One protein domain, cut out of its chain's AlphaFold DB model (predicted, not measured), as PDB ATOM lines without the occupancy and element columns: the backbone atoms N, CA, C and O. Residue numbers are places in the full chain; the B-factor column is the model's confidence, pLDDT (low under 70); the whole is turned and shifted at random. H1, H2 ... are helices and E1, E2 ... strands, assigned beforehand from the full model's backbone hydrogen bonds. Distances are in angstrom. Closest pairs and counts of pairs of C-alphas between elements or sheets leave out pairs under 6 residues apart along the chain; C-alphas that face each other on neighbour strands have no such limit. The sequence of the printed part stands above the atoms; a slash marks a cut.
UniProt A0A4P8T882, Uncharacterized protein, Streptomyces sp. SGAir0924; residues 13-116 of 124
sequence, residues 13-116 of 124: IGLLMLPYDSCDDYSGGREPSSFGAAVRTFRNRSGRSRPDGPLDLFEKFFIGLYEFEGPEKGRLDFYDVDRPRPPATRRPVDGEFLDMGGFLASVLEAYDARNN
ATOM      1  N   ILE A  13      26.495  55.447 -36.757       94.00
ATOM      2  CA  ILE A  13      27.535  54.421 -36.810       94.00
ATOM      3  C   ILE A  13      28.739  54.917 -36.018       94.00
ATOM      4  O   ILE A  13      29.234  56.019 -36.256       94.00
ATOM      5  N   GLY A  14      29.208  54.109 -35.074       95.12
ATOM      6  CA  GLY A  14      30.453  54.363 -34.361       95.12
ATOM      7  C   GLY A  14      31.646  53.825 -35.143       95.12
ATOM      8  O   GLY A  14      31.601  52.700 -35.636       95.12
ATOM      9  N   LEU A  15      32.722  54.606 -35.242       96.69
ATOM     10  CA  LEU A  15      33.997  54.168 -35.808       96.69
ATOM     11  C   LEU A  15      35.140  54.659 -34.918       96.69
ATOM     12  O   LEU A  15      35.342  55.865 -34.771       96.69
ATOM     13  N   LEU A  16      35.888  53.726 -34.333       96.62
ATOM     14  CA  LEU A  16      37.128  54.009 -33.614       96.62
ATOM     15  C   LEU A  16      38.318  53.602 -34.478       96.62
ATOM     16  O   LEU A  16      38.419  52.443 -34.858       96.62
ATOM     17  N   MET A  17      39.241  54.522 -34.734       97.12
ATOM     18  CA  MET A  17      40.473  54.210 -35.459       97.12
ATOM     19  C   MET A  17      41.575  53.819 -34.477       97.12
ATOM     20  O   MET A  17      41.864  54.583 -33.556       97.12
ATOM     21  N   LEU A  18      42.199  52.661 -34.687       95.69
ATOM     22  CA  LEU A  18      43.354  52.197 -33.922       95.69
ATOM     23  C   LEU A  18      44.473  51.746 -34.870       95.69
ATOM     24  O   LEU A  18      44.188  51.187 -35.929       95.69
ATOM     25  N   PRO A  19      45.743  51.967 -34.514       95.62
ATOM     26  CA  PRO A  19      46.851  51.400 -35.269       95.62
ATOM     27  C   PRO A  19      46.905  49.869 -35.118       95.62
ATOM     28  O   PRO A  19      46.439  49.316 -34.120       95.62
ATOM     29  N   TYR A  20      47.455  49.162 -36.108       93.00
ATOM     30  CA  TYR A  20      47.516  47.692 -36.114       93.00
ATOM     31  C   TYR A  20      48.322  47.084 -34.958       93.00
ATOM     32  O   TYR A  20      47.998  45.993 -34.485       93.00
ATOM     33  N   ASP A  21      49.344  47.792 -34.480       92.56
ATOM     34  CA  ASP A  21      50.157  47.415 -33.318       92.56
ATOM     35  C   ASP A  21      49.343  47.322 -32.010       92.56
ATOM     36  O   ASP A  21      49.699  46.550 -31.122       92.56
ATOM     37  N   SER A  22      48.187  47.991 -31.923       92.81
ATOM     38  CA  SER A  22      47.239  47.877 -30.802       92.81
ATOM     39  C   SER A  22      46.640  46.476 -30.635       92.81
ATOM     40  O   SER A  22      45.981  46.192 -29.633       92.81
ATOM     41  N   CYS A  23      46.822  45.591 -31.619       90.06
ATOM     42  CA  CYS A  23      46.479  44.177 -31.498       90.06
ATOM     43  C   CYS A  23      47.564  43.364 -30.775       90.06
ATOM     44  O   CYS A  23      47.243  42.314 -30.213       90.06
ATOM     45  N   ASP A  24      48.810  43.841 -30.795       89.25
ATOM     46  CA  ASP A  24      50.003  43.122 -30.330       89.25
ATOM     47  C   ASP A  24      50.548  43.649 -28.999       89.25
ATOM     48  O   ASP A  24      51.404  43.011 -28.391       89.25
ATOM     49  N   ASP A  25      50.040  44.776 -28.503       87.38
ATOM     50  CA  ASP A  25      50.456  45.410 -27.243       87.38
ATOM     51  C   ASP A  25      50.012  44.657 -25.970       87.38
ATOM     52  O   ASP A  25      50.016  45.193 -24.859       87.38
ATOM     53  N   TYR A  26      49.657  43.381 -26.117       82.88
ATOM     54  CA  TYR A  26      49.353  42.487 -25.015       82.88
ATOM     55  C   TYR A  26      50.598  42.270 -24.140       82.88
ATOM     56  O   TYR A  26      51.565  41.619 -24.535       82.88
ATOM     57  N   SER A  27      50.554  42.774 -22.908       75.31
ATOM     58  CA  SER A  27      51.687  42.776 -21.971       75.31
ATOM     59  C   SER A  27      51.841  41.495 -21.135       75.31
ATOM     60  O   SER A  27      52.737  41.413 -20.296       75.31
ATOM     61  N   GLY A  28      51.010  40.472 -21.373       66.06
ATOM     62  CA  GLY A  28      50.961  39.263 -20.546       66.06
ATOM     63  C   GLY A  28      50.151  39.480 -19.265       66.06
ATOM     64  O   GLY A  28      50.473  40.315 -18.428       66.06
ATOM     65  N   GLY A  29      49.072  38.713 -19.087       73.06
ATOM     66  CA  GLY A  29      48.178  38.840 -17.931       73.06
ATOM     67  C   GLY A  29      46.710  38.568 -18.257       73.06
ATOM     68  O   GLY A  29      46.384  37.914 -19.248       73.06
ATOM     69  N   ARG A  30      45.805  39.057 -17.395       74.94
ATOM     70  CA  ARG A  30      44.341  38.936 -17.572       74.94
ATOM     71  C   ARG A  30      43.735  40.017 -18.473       74.94
ATOM     72  O   ARG A  30      42.550  39.926 -18.795       74.94
ATOM     73  N   GLU A  31      44.498  41.043 -18.833       80.75
ATOM     74  CA  GLU A  31      44.003  42.166 -19.629       80.75
ATOM     75  C   GLU A  31      44.245  41.925 -21.123       80.75
ATOM     76  O   GLU A  31      45.322  41.456 -21.482       80.75
ATOM     77  N   PRO A  32      43.250  42.174 -21.991       86.12
ATOM     78  CA  PRO A  32      43.420  42.036 -23.436       86.12
ATOM     79  C   PRO A  32      44.342  43.132 -23.997       86.12
ATOM     80  O   PRO A  32      44.610  44.116 -23.311       86.12
ATOM     81  N   SER A  33      44.759  42.991 -25.260       90.56
ATOM     82  CA  SER A  33      45.381  44.086 -26.024       90.56
ATOM     83  C   SER A  33      44.492  45.338 -26.066       90.56
ATOM     84  O   SER A  33      43.285  45.251 -25.807       90.56
ATOM     85  N   SER A  34      45.039  46.501 -26.429       91.69
ATOM     86  CA  SER A  34      44.263  47.742 -26.588       91.69
ATOM     87  C   SER A  34      43.095  47.565 -27.557       91.69
ATOM     88  O   SER A  34      41.978  48.010 -27.269       91.69
ATOM     89  N   PHE A  35      43.305  46.832 -28.652       92.25
ATOM     90  CA  PHE A  35      42.238  46.409 -29.556       92.25
ATOM     91  C   PHE A  35      41.161  45.594 -28.824       92.25
ATOM     92  O   PHE A  35      39.977  45.939 -28.857       92.25
ATOM     93  N   GLY A  36      41.548  44.538 -28.103       89.94
ATOM     94  CA  GLY A  36      40.592  43.704 -27.376       89.94
ATOM     95  C   GLY A  36      39.859  44.459 -26.256       89.94
ATOM     96  O   GLY A  36      38.670  44.225 -26.016       89.94
ATOM     97  N   ALA A  37      40.524  45.411 -25.599       90.12
ATOM     98  CA  ALA A  37      39.930  46.304 -24.609       90.12
ATOM     99  C   ALA A  37      38.901  47.249 -25.246       90.12
ATOM    100  O   ALA A  37      37.814  47.439 -24.684       90.12
ATOM    101  N   ALA A  38      39.203  47.791 -26.428       92.00
ATOM    102  CA  ALA A  38      38.281  48.610 -27.202       92.00
ATOM    103  C   ALA A  38      37.042  47.805 -27.615       92.00
ATOM    104  O   ALA A  38      35.927  48.225 -27.303       92.00
ATOM    105  N   VAL A  39      37.199  46.603 -28.187       91.06
ATOM    106  CA  VAL A  39      36.041  45.756 -28.538       91.06
ATOM    107  C   VAL A  39      35.194  45.445 -27.300       91.06
ATOM    108  O   VAL A  39      33.971  45.590 -27.328       91.06
ATOM    109  N   ARG A  40      35.823  45.080 -26.173       89.12
ATOM    110  CA  ARG A  40      35.119  44.811 -24.903       89.12
ATOM    111  C   ARG A  40      34.321  46.017 -24.401       89.12
ATOM    112  O   ARG A  40      33.269  45.829 -23.794       89.12
ATOM    113  N   THR A  41      34.819  47.226 -24.629       91.06
ATOM    114  CA  THR A  41      34.173  48.467 -24.190       91.06
ATOM    115  C   THR A  41      33.021  48.846 -25.117       91.06
ATOM    116  O   THR A  41      31.906  49.091 -24.654       91.06
ATOM    117  N   PHE A  42      33.269  48.855 -26.428       92.12
ATOM    118  CA  PHE A  42      32.335  49.388 -27.419       92.12
ATOM    119  C   PHE A  42      31.267  48.396 -27.878       92.12
ATOM    120  O   PHE A  42      30.219  48.839 -28.340       92.12
ATOM    121  N   ARG A  43      31.417  47.088 -27.627       89.88
ATOM    122  CA  ARG A  43      30.307  46.127 -27.800       89.88
ATOM    123  C   ARG A  43      29.054  46.499 -27.002       89.88
ATOM    124  O   ARG A  43      27.948  46.194 -27.416       89.88
ATOM    125  N   ASN A  44      29.213  47.179 -25.862       89.75
ATOM    126  CA  ASN A  44      28.092  47.632 -25.031       89.75
ATOM    127  C   ASN A  44      27.513  48.975 -25.507       89.75
ATOM    128  O   ASN A  44      26.634  49.530 -24.854       89.75
ATOM    129  N   ARG A  45      28.059  49.534 -26.594       90.31
ATOM    130  CA  ARG A  45      27.619  50.774 -27.239       90.31
ATOM    131  C   ARG A  45      26.962  50.517 -28.600       90.31
ATOM    132  O   ARG A  45      26.511  51.476 -29.211       90.31
ATOM    133  N   SER A  46      26.893  49.267 -29.057       91.06
ATOM    134  CA  SER A  46      26.229  48.862 -30.303       91.06
ATOM    135  C   SER A  46      24.855  48.234 -30.028       91.06
ATOM    136  O   SER A  46      24.511  47.953 -28.876       91.06
ATOM    137  N   GLY A  47      24.078  47.988 -31.085       86.62
ATOM    138  CA  GLY A  47      22.838  47.211 -31.027       86.62
ATOM    139  C   GLY A  47      21.557  48.034 -30.907       86.62
ATOM    140  O   GLY A  47      20.509  47.488 -30.552       86.62
ATOM    141  N   ARG A  48      21.592  49.338 -31.202       86.31
ATOM    142  CA  ARG A  48      20.355  50.113 -31.338       86.31
ATOM    143  C   ARG A  48      19.568  49.615 -32.552       86.31
ATOM    144  O   ARG A  48      20.044  49.703 -33.672       86.31
ATOM    145  N   SER A  49      18.345  49.135 -32.344       81.25
ATOM    146  CA  SER A  49      17.502  48.598 -33.426       81.25
ATOM    147  C   SER A  49      16.206  49.372 -33.662       81.25
ATOM    148  O   SER A  49      15.502  49.107 -34.632       81.25
ATOM    149  N   ARG A  50      15.861  50.330 -32.788       78.69
ATOM    150  CA  ARG A  50      14.593  51.070 -32.850       78.69
ATOM    151  C   ARG A  50      14.780  52.578 -32.643       78.69
ATOM    152  O   ARG A  50      15.715  52.983 -31.941       78.69
ATOM    153  N   PRO A  51      13.878  53.424 -33.185       74.94
ATOM    154  CA  PRO A  51      13.923  54.873 -32.978       74.94
ATOM    155  C   PRO A  51      13.836  55.280 -31.501       74.94
ATOM    156  O   PRO A  51      14.512  56.218 -31.088       74.94
ATOM    157  N   ASP A  52      13.066  54.541 -30.702       77.56
ATOM    158  CA  ASP A  52      12.894  54.713 -29.254       77.56
ATOM    159  C   ASP A  52      13.939  53.958 -28.411       77.56
ATOM    160  O   ASP A  52      13.858  53.948 -27.182       77.56
ATOM    161  N   GLY A  53      14.926  53.331 -29.060       79.44
ATOM    162  CA  GLY A  53      16.024  52.645 -28.390       79.44
ATOM    163  C   GLY A  53      16.896  53.589 -27.548       79.44
ATOM    164  O   GLY A  53      16.828  54.814 -27.704       79.44
ATOM    165  N   PRO A  54      17.741  53.034 -26.656       83.75
ATOM    166  CA  PRO A  54      18.601  53.831 -25.789       83.75
ATOM    167  C   PRO A  54      19.454  54.810 -26.598       83.75
ATOM    168  O   PRO A  54      20.102  54.430 -27.572       83.75
ATOM    169  N   LEU A  55      19.440  56.077 -26.184       82.50
ATOM    170  CA  LEU A  55      20.010  57.158 -26.981       82.50
ATOM    171  C   LEU A  55      21.544  57.104 -27.072       82.50
ATOM    172  O   LEU A  55      22.114  57.514 -28.077       82.50
ATOM    173  N   ASP A  56      22.185  56.507 -26.065       84.00
ATOM    174  CA  ASP A  56      23.639  56.349 -25.973       84.00
ATOM    175  C   ASP A  56      24.197  55.181 -26.815       84.00
ATOM    176  O   ASP A  56      25.392  54.872 -26.717       84.00
ATOM    177  N   LEU A  57      23.340  54.476 -27.566       89.25
ATOM    178  CA  LEU A  57      23.718  53.343 -28.409       89.25
ATOM    179  C   LEU A  57      23.734  53.727 -29.888       89.25
ATOM    180  O   LEU A  57      22.862  54.445 -30.377       89.25
ATOM    181  N   PHE A  58      24.707  53.168 -30.594       92.19
ATOM    182  CA  PHE A  58      24.825  53.179 -32.043       92.19
ATOM    183  C   PHE A  58      24.081  51.978 -32.640       92.19
ATOM    184  O   PHE A  58      23.961  50.930 -31.997       92.19
ATOM    185  N   GLU A  59      23.620  52.096 -33.885       91.94
ATOM    186  CA  GLU A  59      23.096  50.959 -34.650       91.94
ATOM    187  C   GLU A  59      24.194  49.914 -34.889       91.94
ATOM    188  O   GLU A  59      23.962  48.715 -34.735       91.94
ATOM    189  N   LYS A  60      25.405  50.388 -35.201       94.12
ATOM    190  CA  LYS A  60      26.622  49.582 -35.331       94.12
ATOM    191  C   LYS A  60      27.836  50.328 -34.802       94.12
ATOM    192  O   LYS A  60      27.911  51.553 -34.907       94.12
ATOM    193  N   PHE A  61      28.820  49.588 -34.304       95.69
ATOM    194  CA  PHE A  61      30.113  50.144 -33.919       95.69
ATOM    195  C   PHE A  61      31.249  49.328 -34.536       95.69
ATOM    196  O   PHE A  61      31.281  48.103 -34.439       95.69
ATOM    197  N   PHE A  62      32.202  50.018 -35.147       96.12
ATOM    198  CA  PHE A  62      33.346  49.419 -35.809       96.12
ATOM    199  C   PHE A  62      34.655  49.917 -35.201       96.12
ATOM    200  O   PHE A  62      34.755  51.050 -34.722       96.12
ATOM    201  N   ILE A  63      35.681  49.076 -35.262       95.56
ATOM    202  CA  ILE A  63      37.070  49.474 -35.042       95.56
ATOM    203  C   ILE A  63      37.788  49.412 -36.385       95.56
ATOM    204  O   ILE A  63      37.902  48.335 -36.960       95.56
ATOM    205  N   GLY A  64      38.248  50.553 -36.887       96.06
ATOM    206  CA  GLY A  64      39.106  50.636 -38.064       96.06
ATOM    207  C   GLY A  64      40.564  50.459 -37.660       96.06
ATOM    208  O   GLY A  64      41.110  51.305 -36.950       96.06
ATOM    209  N   LEU A  65      41.190  49.374 -38.097       95.06
ATOM    210  CA  LEU A  65      42.607  49.113 -37.900       95.06
ATOM    211  C   LEU A  65      43.397  49.606 -39.097       95.06
ATOM    212  O   LEU A  65      43.156  49.164 -40.217       95.06
ATOM    213  N   TYR A  66      44.336  50.513 -38.852       95.88
ATOM    214  CA  TYR A  66      45.178  51.078 -39.899       95.88
ATOM    215  C   TYR A  66      46.651  50.761 -39.672       95.88
ATOM    216  O   TYR A  66      47.137  50.739 -38.541       95.88
ATOM    217  N   GLU A  67      47.372  50.538 -40.765       95.38
ATOM    218  CA  GLU A  67      48.825  50.404 -40.741       95.38
ATOM    219  C   GLU A  67      49.466  51.711 -41.215       95.38
ATOM    220  O   GLU A  67      49.175  52.209 -42.310       95.38
ATOM    221  N   PHE A  68      50.324  52.295 -40.382       93.88
ATOM    222  CA  PHE A  68      50.950  53.591 -40.652       93.88
ATOM    223  C   PHE A  68      52.420  53.470 -41.068       93.88
ATOM    224  O   PHE A  68      52.973  54.432 -41.620       93.88
ATOM    225  N   GLU A  69      53.030  52.297 -40.881       93.31
ATOM    226  CA  GLU A  69      54.429  52.031 -41.206       93.31
ATOM    227  C   GLU A  69      54.669  50.632 -41.803       93.31
ATOM    228  O   GLU A  69      53.779  49.795 -41.897       93.31
ATOM    229  N   GLY A  70      55.888  50.391 -42.290       93.12
ATOM    230  CA  GLY A  70      56.264  49.104 -42.877       93.12
ATOM    231  C   GLY A  70      55.660  48.807 -44.264       93.12
ATOM    232  O   GLY A  70      55.129  49.701 -44.927       93.12
ATOM    233  N   PRO A  71      55.795  47.555 -44.745       93.56
ATOM    234  CA  PRO A  71      55.361  47.139 -46.085       93.56
ATOM    235  C   PRO A  71      53.849  47.228 -46.318       93.56
ATOM    236  O   PRO A  71      53.418  47.436 -47.445       93.56
ATOM    237  N   GLU A  72      53.064  47.106 -45.248       91.56
ATOM    238  CA  GLU A  72      51.598  47.107 -45.276       91.56
ATOM    239  C   GLU A  72      51.010  48.514 -45.052       91.56
ATOM    240  O   GLU A  72      49.801  48.664 -44.876       91.56
ATOM    241  N   LYS A  73      51.841  49.568 -45.052       95.50
ATOM    242  CA  LYS A  73      51.398  50.953 -44.845       95.50
ATOM    243  C   LYS A  73      50.229  51.315 -45.766       95.50
ATOM    244  O   LYS A  73      50.322  51.211 -46.987       95.50
ATOM    245  N   GLY A  74      49.169  51.850 -45.168       92.94
ATOM    246  CA  GLY A  74      47.932  52.211 -45.861       92.94
ATOM    247  C   GLY A  74      46.873  51.111 -45.849       92.94
ATOM    248  O   GLY A  74      45.746  51.374 -46.267       92.94
ATOM    249  N   ARG A  75      47.190  49.917 -45.330       93.81
ATOM    250  CA  ARG A  75      46.192  48.897 -45.013       93.81
ATOM    251  C   ARG A  75      45.170  49.459 -44.028       93.81
ATOM    252  O   ARG A  75      45.541  50.114 -43.052       93.81
ATOM    253  N   LEU A  76      43.896  49.190 -44.303       95.06
ATOM    254  CA  LEU A  76      42.762  49.596 -43.487       95.06
ATOM    255  C   LEU A  76      41.710  48.488 -43.498       95.06
ATOM    256  O   LEU A  76      41.096  48.243 -44.534       95.06
ATOM    257  N   ASP A  77      41.484  47.886 -42.337       94.88
ATOM    258  CA  ASP A  77      40.476  46.849 -42.127       94.88
ATOM    259  C   ASP A  77      39.518  47.270 -41.005       94.88
ATOM    260  O   ASP A  77      39.865  48.064 -40.131       94.88
ATOM    261  N   PHE A  78      38.296  46.747 -41.014       95.38
ATOM    262  CA  PHE A  78      37.233  47.138 -40.092       95.38
ATOM    263  C   PHE A  78      36.708  45.936 -39.316       95.38
ATOM    264  O   PHE A  78      36.302  44.926 -39.885       95.38
ATOM    265  N   TYR A  79      36.654  46.060 -37.999       94.00
ATOM    266  CA  TYR A  79      36.098  45.056 -37.106       94.00
ATOM    267  C   TYR A  79      34.734  45.507 -36.584       94.00
ATOM    268  O   TYR A  79      34.659  46.499 -35.863       94.00
ATOM    269  N   ASP A  80      33.663  44.785 -36.914       93.50
ATOM    270  CA  ASP A  80      32.343  44.985 -36.299       93.50
ATOM    271  C   ASP A  80      32.364  44.420 -34.871       93.50
ATOM    272  O   ASP A  80      32.587  43.224 -34.678       93.50
ATOM    273  N   VAL A  81      32.124  45.259 -33.858       91.50
ATOM    274  CA  VAL A  81      32.178  44.822 -32.449       91.50
ATOM    275  C   VAL A  81      31.094  43.796 -32.088       91.50
ATOM    276  O   VAL A  81      31.213  43.149 -31.043       91.50
ATOM    277  N   ASP A  82      30.073  43.633 -32.938       86.25
ATOM    278  CA  ASP A  82      29.001  42.642 -32.788       86.25
ATOM    279  C   ASP A  82      29.335  41.282 -33.433       86.25
ATOM    280  O   ASP A  82      28.660  40.284 -33.161       86.25
ATOM    281  N   ARG A  83      30.362  41.216 -34.293       75.62
ATOM    282  CA  ARG A  83      30.819  39.990 -34.980       75.62
ATOM    283  C   ARG A  83      31.681  39.108 -34.051       75.62
ATOM    284  O   ARG A  83      32.079  39.575 -32.978       75.62
ATOM    285  N   PRO A  84      31.867  37.796 -34.357       70.62
ATOM    286  CA  PRO A  84      32.232  36.791 -33.351       70.62
ATOM    287  C   PRO A  84      33.486  37.167 -32.571       70.62
ATOM    288  O   PRO A  84      34.376  37.799 -33.112       70.62
ATOM    289  N   ARG A  85      33.513  36.776 -31.288       69.56
ATOM    290  CA  ARG A  85      34.412  37.305 -30.247       69.56
ATOM    291  C   ARG A  85      35.826  37.604 -30.770       69.56
ATOM    292  O   ARG A  85      36.463  36.684 -31.284       69.56
ATOM    293  N   PRO A  86      36.342  38.826 -30.543       70.94
ATOM    294  CA  PRO A  86      37.651  39.208 -31.041       70.94
ATOM    295  C   PRO A  86      38.723  38.305 -30.428       70.94
ATOM    296  O   PRO A  86      38.597  37.892 -29.265       70.94
ATOM    297  N   PRO A  87      39.813  38.030 -31.152       70.81
ATOM    298  CA  PRO A  87      40.993  37.460 -30.529       70.81
ATOM    299  C   PRO A  87      41.499  38.369 -29.404       70.81
ATOM    300  O   PRO A  87      41.710  39.564 -29.589       70.81
ATOM    301  N   ALA A  88      41.715  37.792 -28.221       68.12
ATOM    302  CA  ALA A  88      42.170  38.547 -27.052       68.12
ATOM    303  C   ALA A  88      43.669  38.899 -27.089       68.12
ATOM    304  O   ALA A  88      44.098  39.801 -26.375       68.12
ATOM    305  N   THR A  89      44.459  38.157 -27.872       72.12
ATOM    306  CA  THR A  89      45.933  38.160 -27.803       72.12
ATOM    307  C   THR A  89      46.612  38.068 -29.173       72.12
ATOM    308  O   THR A  89      47.792  37.737 -29.245       72.12
ATOM    309  N   ARG A  90      45.871  38.240 -30.270       81.00
ATOM    310  CA  ARG A  90      46.432  38.215 -31.628       81.00
ATOM    311  C   ARG A  90      45.726  39.231 -32.507       81.00
ATOM    312  O   ARG A  90      44.570  39.566 -32.251       81.00
ATOM    313  N   ARG A  91      46.383  39.607 -33.602       85.44
ATOM    314  CA  ARG A  91      45.723  40.244 -34.743       85.44
ATOM    315  C   ARG A  91      44.574  39.355 -35.250       85.44
ATOM    316  O   ARG A  91      44.742  38.128 -35.340       85.44
ATOM    317  N   PRO A  92      43.402  39.929 -35.547       82.31
ATOM    318  CA  PRO A  92      42.372  39.208 -36.276       82.31
ATOM    319  C   PRO A  92      42.847  38.803 -37.681       82.31
ATOM    320  O   PRO A  92      43.781  39.391 -38.229       82.31
ATOM    321  N   VAL A  93      42.297  37.706 -38.197       83.62
ATOM    322  CA  VAL A  93      42.712  37.082 -39.467       83.62
ATOM    323  C   VAL A  93      41.676  37.322 -40.563       83.62
ATOM    324  O   VAL A  93      40.585  37.827 -40.298       83.62
ATOM    325  N   ASP A  94      42.005  36.946 -41.797       79.62
ATOM    326  CA  ASP A  94      41.092  37.050 -42.934       79.62
ATOM    327  C   ASP A  94      39.734  36.399 -42.613       79.62
ATOM    328  O   ASP A  94      39.655  35.272 -42.118       79.62
ATOM    329  N   GLY A  95      38.653  37.139 -42.867       81.62
ATOM    330  CA  GLY A  95      37.283  36.752 -42.512       81.62
ATOM    331  C   GLY A  95      36.811  37.208 -41.123       81.62
ATOM    332  O   GLY A  95      35.607  37.185 -40.868       81.62
ATOM    333  N   GLU A  96      37.707  37.671 -40.244       86.62
ATOM    334  CA  GLU A  96      37.347  38.320 -38.967       86.62
ATOM    335  C   GLU A  96      37.223  39.847 -39.093       86.62
ATOM    336  O   GLU A  96      36.715  40.506 -38.186       86.62
ATOM    337  N   PHE A  97      37.640  40.400 -40.232       90.06
ATOM    338  CA  PHE A  97      37.493  41.804 -40.587       90.06
ATOM    339  C   PHE A  97      36.708  41.992 -41.878       90.06
ATOM    340  O   PHE A  97      36.535  41.075 -42.681       90.06
ATOM    341  N   LEU A  98      36.268  43.225 -42.068       93.19
ATOM    342  CA  LEU A  98      35.699  43.747 -43.290       93.19
ATOM    343  C   LEU A  98      36.736  44.644 -43.957       93.19
ATOM    344  O   LEU A  98      37.400  45.431 -43.285       93.19
ATOM    345  N   ASP A  99      36.818  44.582 -45.276       93.81
ATOM    346  CA  ASP A  99      37.434  45.657 -46.042       93.81
ATOM    347  C   ASP A  99      36.482  46.872 -46.100       93.81
ATOM    348  O   ASP A  99      35.376  46.869 -45.546       93.81
ATOM    349  N   MET A 100      36.890  47.933 -46.800       94.81
ATOM    350  CA  MET A 100      36.042  49.113 -47.004       94.81
ATOM    351  C   MET A 100      34.678  48.756 -47.623       94.81
ATOM    352  O   MET A 100      33.659  49.334 -47.246       94.81
ATOM    353  N   GLY A 101      34.640  47.800 -48.557       96.19
ATOM    354  CA  GLY A 101      33.402  47.362 -49.201       96.19
ATOM    355  C   GLY A 101      32.448  46.688 -48.216       96.19
ATOM    356  O   GLY A 101      31.276  47.057 -48.140       96.19
ATOM    357  N   GLY A 102      32.954  45.753 -47.413       94.88
ATOM    358  CA  GLY A 102      32.198  45.058 -46.376       94.88
ATOM    359  C   GLY A 102      31.739  45.983 -45.249       94.88
ATOM    360  O   GLY A 102      30.619  45.832 -44.750       94.88
ATOM    361  N   PHE A 103      32.557  46.972 -44.876       95.38
ATOM    362  CA  PHE A 103      32.176  48.018 -43.925       95.38
ATOM    363  C   PHE A 103      30.985  48.827 -44.448       95.38
ATOM    364  O   PHE A 103      29.963  48.923 -43.768       95.38
ATOM    365  N   LEU A 104      31.073  49.346 -45.678       95.88
ATOM    366  CA  LEU A 104      29.989  50.117 -46.290       95.88
ATOM    367  C   LEU A 104      28.717  49.282 -46.467       95.88
ATOM    368  O   LEU A 104      27.630  49.776 -46.175       95.88
ATOM    369  N   ALA A 105      28.842  48.018 -46.876       95.44
ATOM    370  CA  ALA A 105      27.709  47.101 -46.960       95.44
ATOM    371  C   ALA A 105      27.024  46.922 -45.593       95.44
ATOM    372  O   ALA A 105      25.806  47.028 -45.502       95.44
ATOM    373  N   SER A 106      27.801  46.760 -44.516       93.38
ATOM    374  CA  SER A 106      27.258  46.622 -43.156       93.38
ATOM    375  C   SER A 106      26.570  47.902 -42.660       93.38
ATOM    376  O   SER A 106      25.579  47.841 -41.933       93.38
ATOM    377  N   VAL A 107      27.071  49.079 -43.055       92.94
ATOM    378  CA  VAL A 107      26.424  50.372 -42.770       92.94
ATOM    379  C   VAL A 107      25.100  50.509 -43.521       92.94
ATOM    380  O   VAL A 107      24.115  50.963 -42.937       92.94
ATOM    381  N   LEU A 108      25.057  50.106 -44.794       91.75
ATOM    382  CA  LEU A 108      23.834  50.119 -45.599       91.75
ATOM    383  C   LEU A 108      22.787  49.150 -45.043       91.75
ATOM    384  O   LEU A 108      21.639  49.546 -44.880       91.75
ATOM    385  N   GLU A 109      23.182  47.940 -44.645       91.00
ATOM    386  CA  GLU A 109      22.281  46.987 -43.984       91.00
ATOM    387  C   GLU A 109      21.679  47.564 -42.696       91.00
ATOM    388  O   GLU A 109      20.474  47.455 -42.473       91.00
ATOM    389  N   ALA A 110      22.490  48.226 -41.860       89.38
ATOM    390  CA  ALA A 110      21.997  48.889 -40.653       89.38
ATOM    391  C   ALA A 110      21.020  50.032 -40.986       89.38
ATOM    392  O   ALA A 110      20.020  50.224 -40.290       89.38
ATOM    393  N   TYR A 111      21.283  50.774 -42.064       88.44
ATOM    394  CA  TYR A 111      20.386  51.817 -42.548       88.44
ATOM    395  C   TYR A 111      19.053  51.254 -43.051       88.44
ATOM    396  O   TYR A 111      17.996  51.766 -42.667       88.44
ATOM    397  N   ASP A 112      19.092  50.205 -43.868       86.56
ATOM    398  CA  ASP A 112      17.910  49.581 -44.456       86.56
ATOM    399  C   ASP A 112      17.055  48.906 -43.387       86.56
ATOM    400  O   ASP A 112      15.849  49.143 -43.335       86.56
ATOM    401  N   ALA A 113      17.666  48.164 -42.460       82.31
ATOM    402  CA  ALA A 113      16.958  47.548 -41.338       82.31
ATOM    403  C   ALA A 113      16.199  48.581 -40.491       82.31
ATOM    404  O   ALA A 113      15.122  48.299 -39.967       82.31
ATOM    405  N   ARG A 114      16.743  49.798 -40.376       80.50
ATOM    406  CA  ARG A 114      16.127  50.877 -39.605       80.50
ATOM    407  C   ARG A 114      15.020  51.591 -40.382       80.50
ATOM    408  O   ARG A 114      14.008  51.969 -39.794       80.50
ATOM    409  N   ASN A 115      15.226  51.856 -41.669       74.81
ATOM    410  CA  ASN A 115      14.318  52.682 -42.475       74.81
ATOM    411  C   ASN A 115      13.251  51.885 -43.223       74.81
ATOM    412  O   ASN A 115      12.222  52.449 -43.590       74.81
ATOM    413  N   ASN A 116      13.491  50.600 -43.444       71.94
ATOM    414  CA  ASN A 116      12.600  49.696 -44.150       71.94
ATOM    415  C   ASN A 116      12.555  48.338 -43.428       71.94
ATOM    416  O   ASN A 116      12.961  47.322 -44.001       71.94
TER     417      ASN A 116
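AT A GLANCE: This is residues 13 to 116 of the 124 residues of an uncharacterized protein of Streptomyces sp. SGAir0924 (UniProt A0A4P8T882). Picture a small twisted sheet of three strands, E1, E2 and E3, as the middle layer, with helix H2 over one face and the longer H3 over the other, both running along the strands. Short H1 sits at the end of E1, and long loops fill much of the rest. The printed part has 104 residues, in the order E1 H1 H2 E2 E3 H3; the sheet E1 E2 E3 is mixed, the class is mixed, and under half of the residues are in named elements. It is compact, with a radius of gyration of the C-alphas of 14.4 A and spans of 43 by 31 by 19 A.

HOW THE PARTS SIT: Start at E1, residues 13 to 19, an edge strand parallel to E2, residues 60 to 66, at 22 degrees; N 14 and O 60 are 2.9 A apart, within hydrogen-bond range. H1, residues 20 to 23, only grazes the sheet and touches H2, residues 34 to 45, at that helix's residues 34 to 36 alone; the closest C-alphas, of Ser 22 and Ser 34, are 5.2 A apart. E1, H1 H2, E2 form a strand-helix-strand unit, parallel neighbour strands with helices between, its crossover right-handed. H2 lies over E2 at a height over the sheet of 9.2 A; their closest C-alphas, of Phe 42 and Phe 61, are 6.9 A apart. E2 and E3, residues 76 to 80, make an antiparallel hairpin at 153 degrees, with N 63 and O 79 2.8 A apart, within hydrogen-bond range. On the opposite face from H2, H3, residues 100 to 115, has a height over the sheet of 9.8 A; its closest C-alpha to E3 is that of Phe 103, 6.4 A from that of Phe 78. Every O i to N i+4 pair is within hydrogen-bond range in H3, and 6 of 8 in H2; H1 is too short for one.

IN THESE COORDINATES: Find C-alpha 13 at (27.535, 54.421, -36.810), where E1 begins its 19.6 A; E2 runs 19.2 A. H2 covers 16.9 A, and H3 runs 22.5 A to C-alpha 115 at (14.318, 52.682, -42.475).

THE WHOLE: The C-alphas farthest apart, of Asp 52 and Pro 71, are 46.3 A apart. The printed part has no cut; the links H2 to E2 and E3 to H3 are long. Residues 28, 85 and 88 have pLDDT under 70.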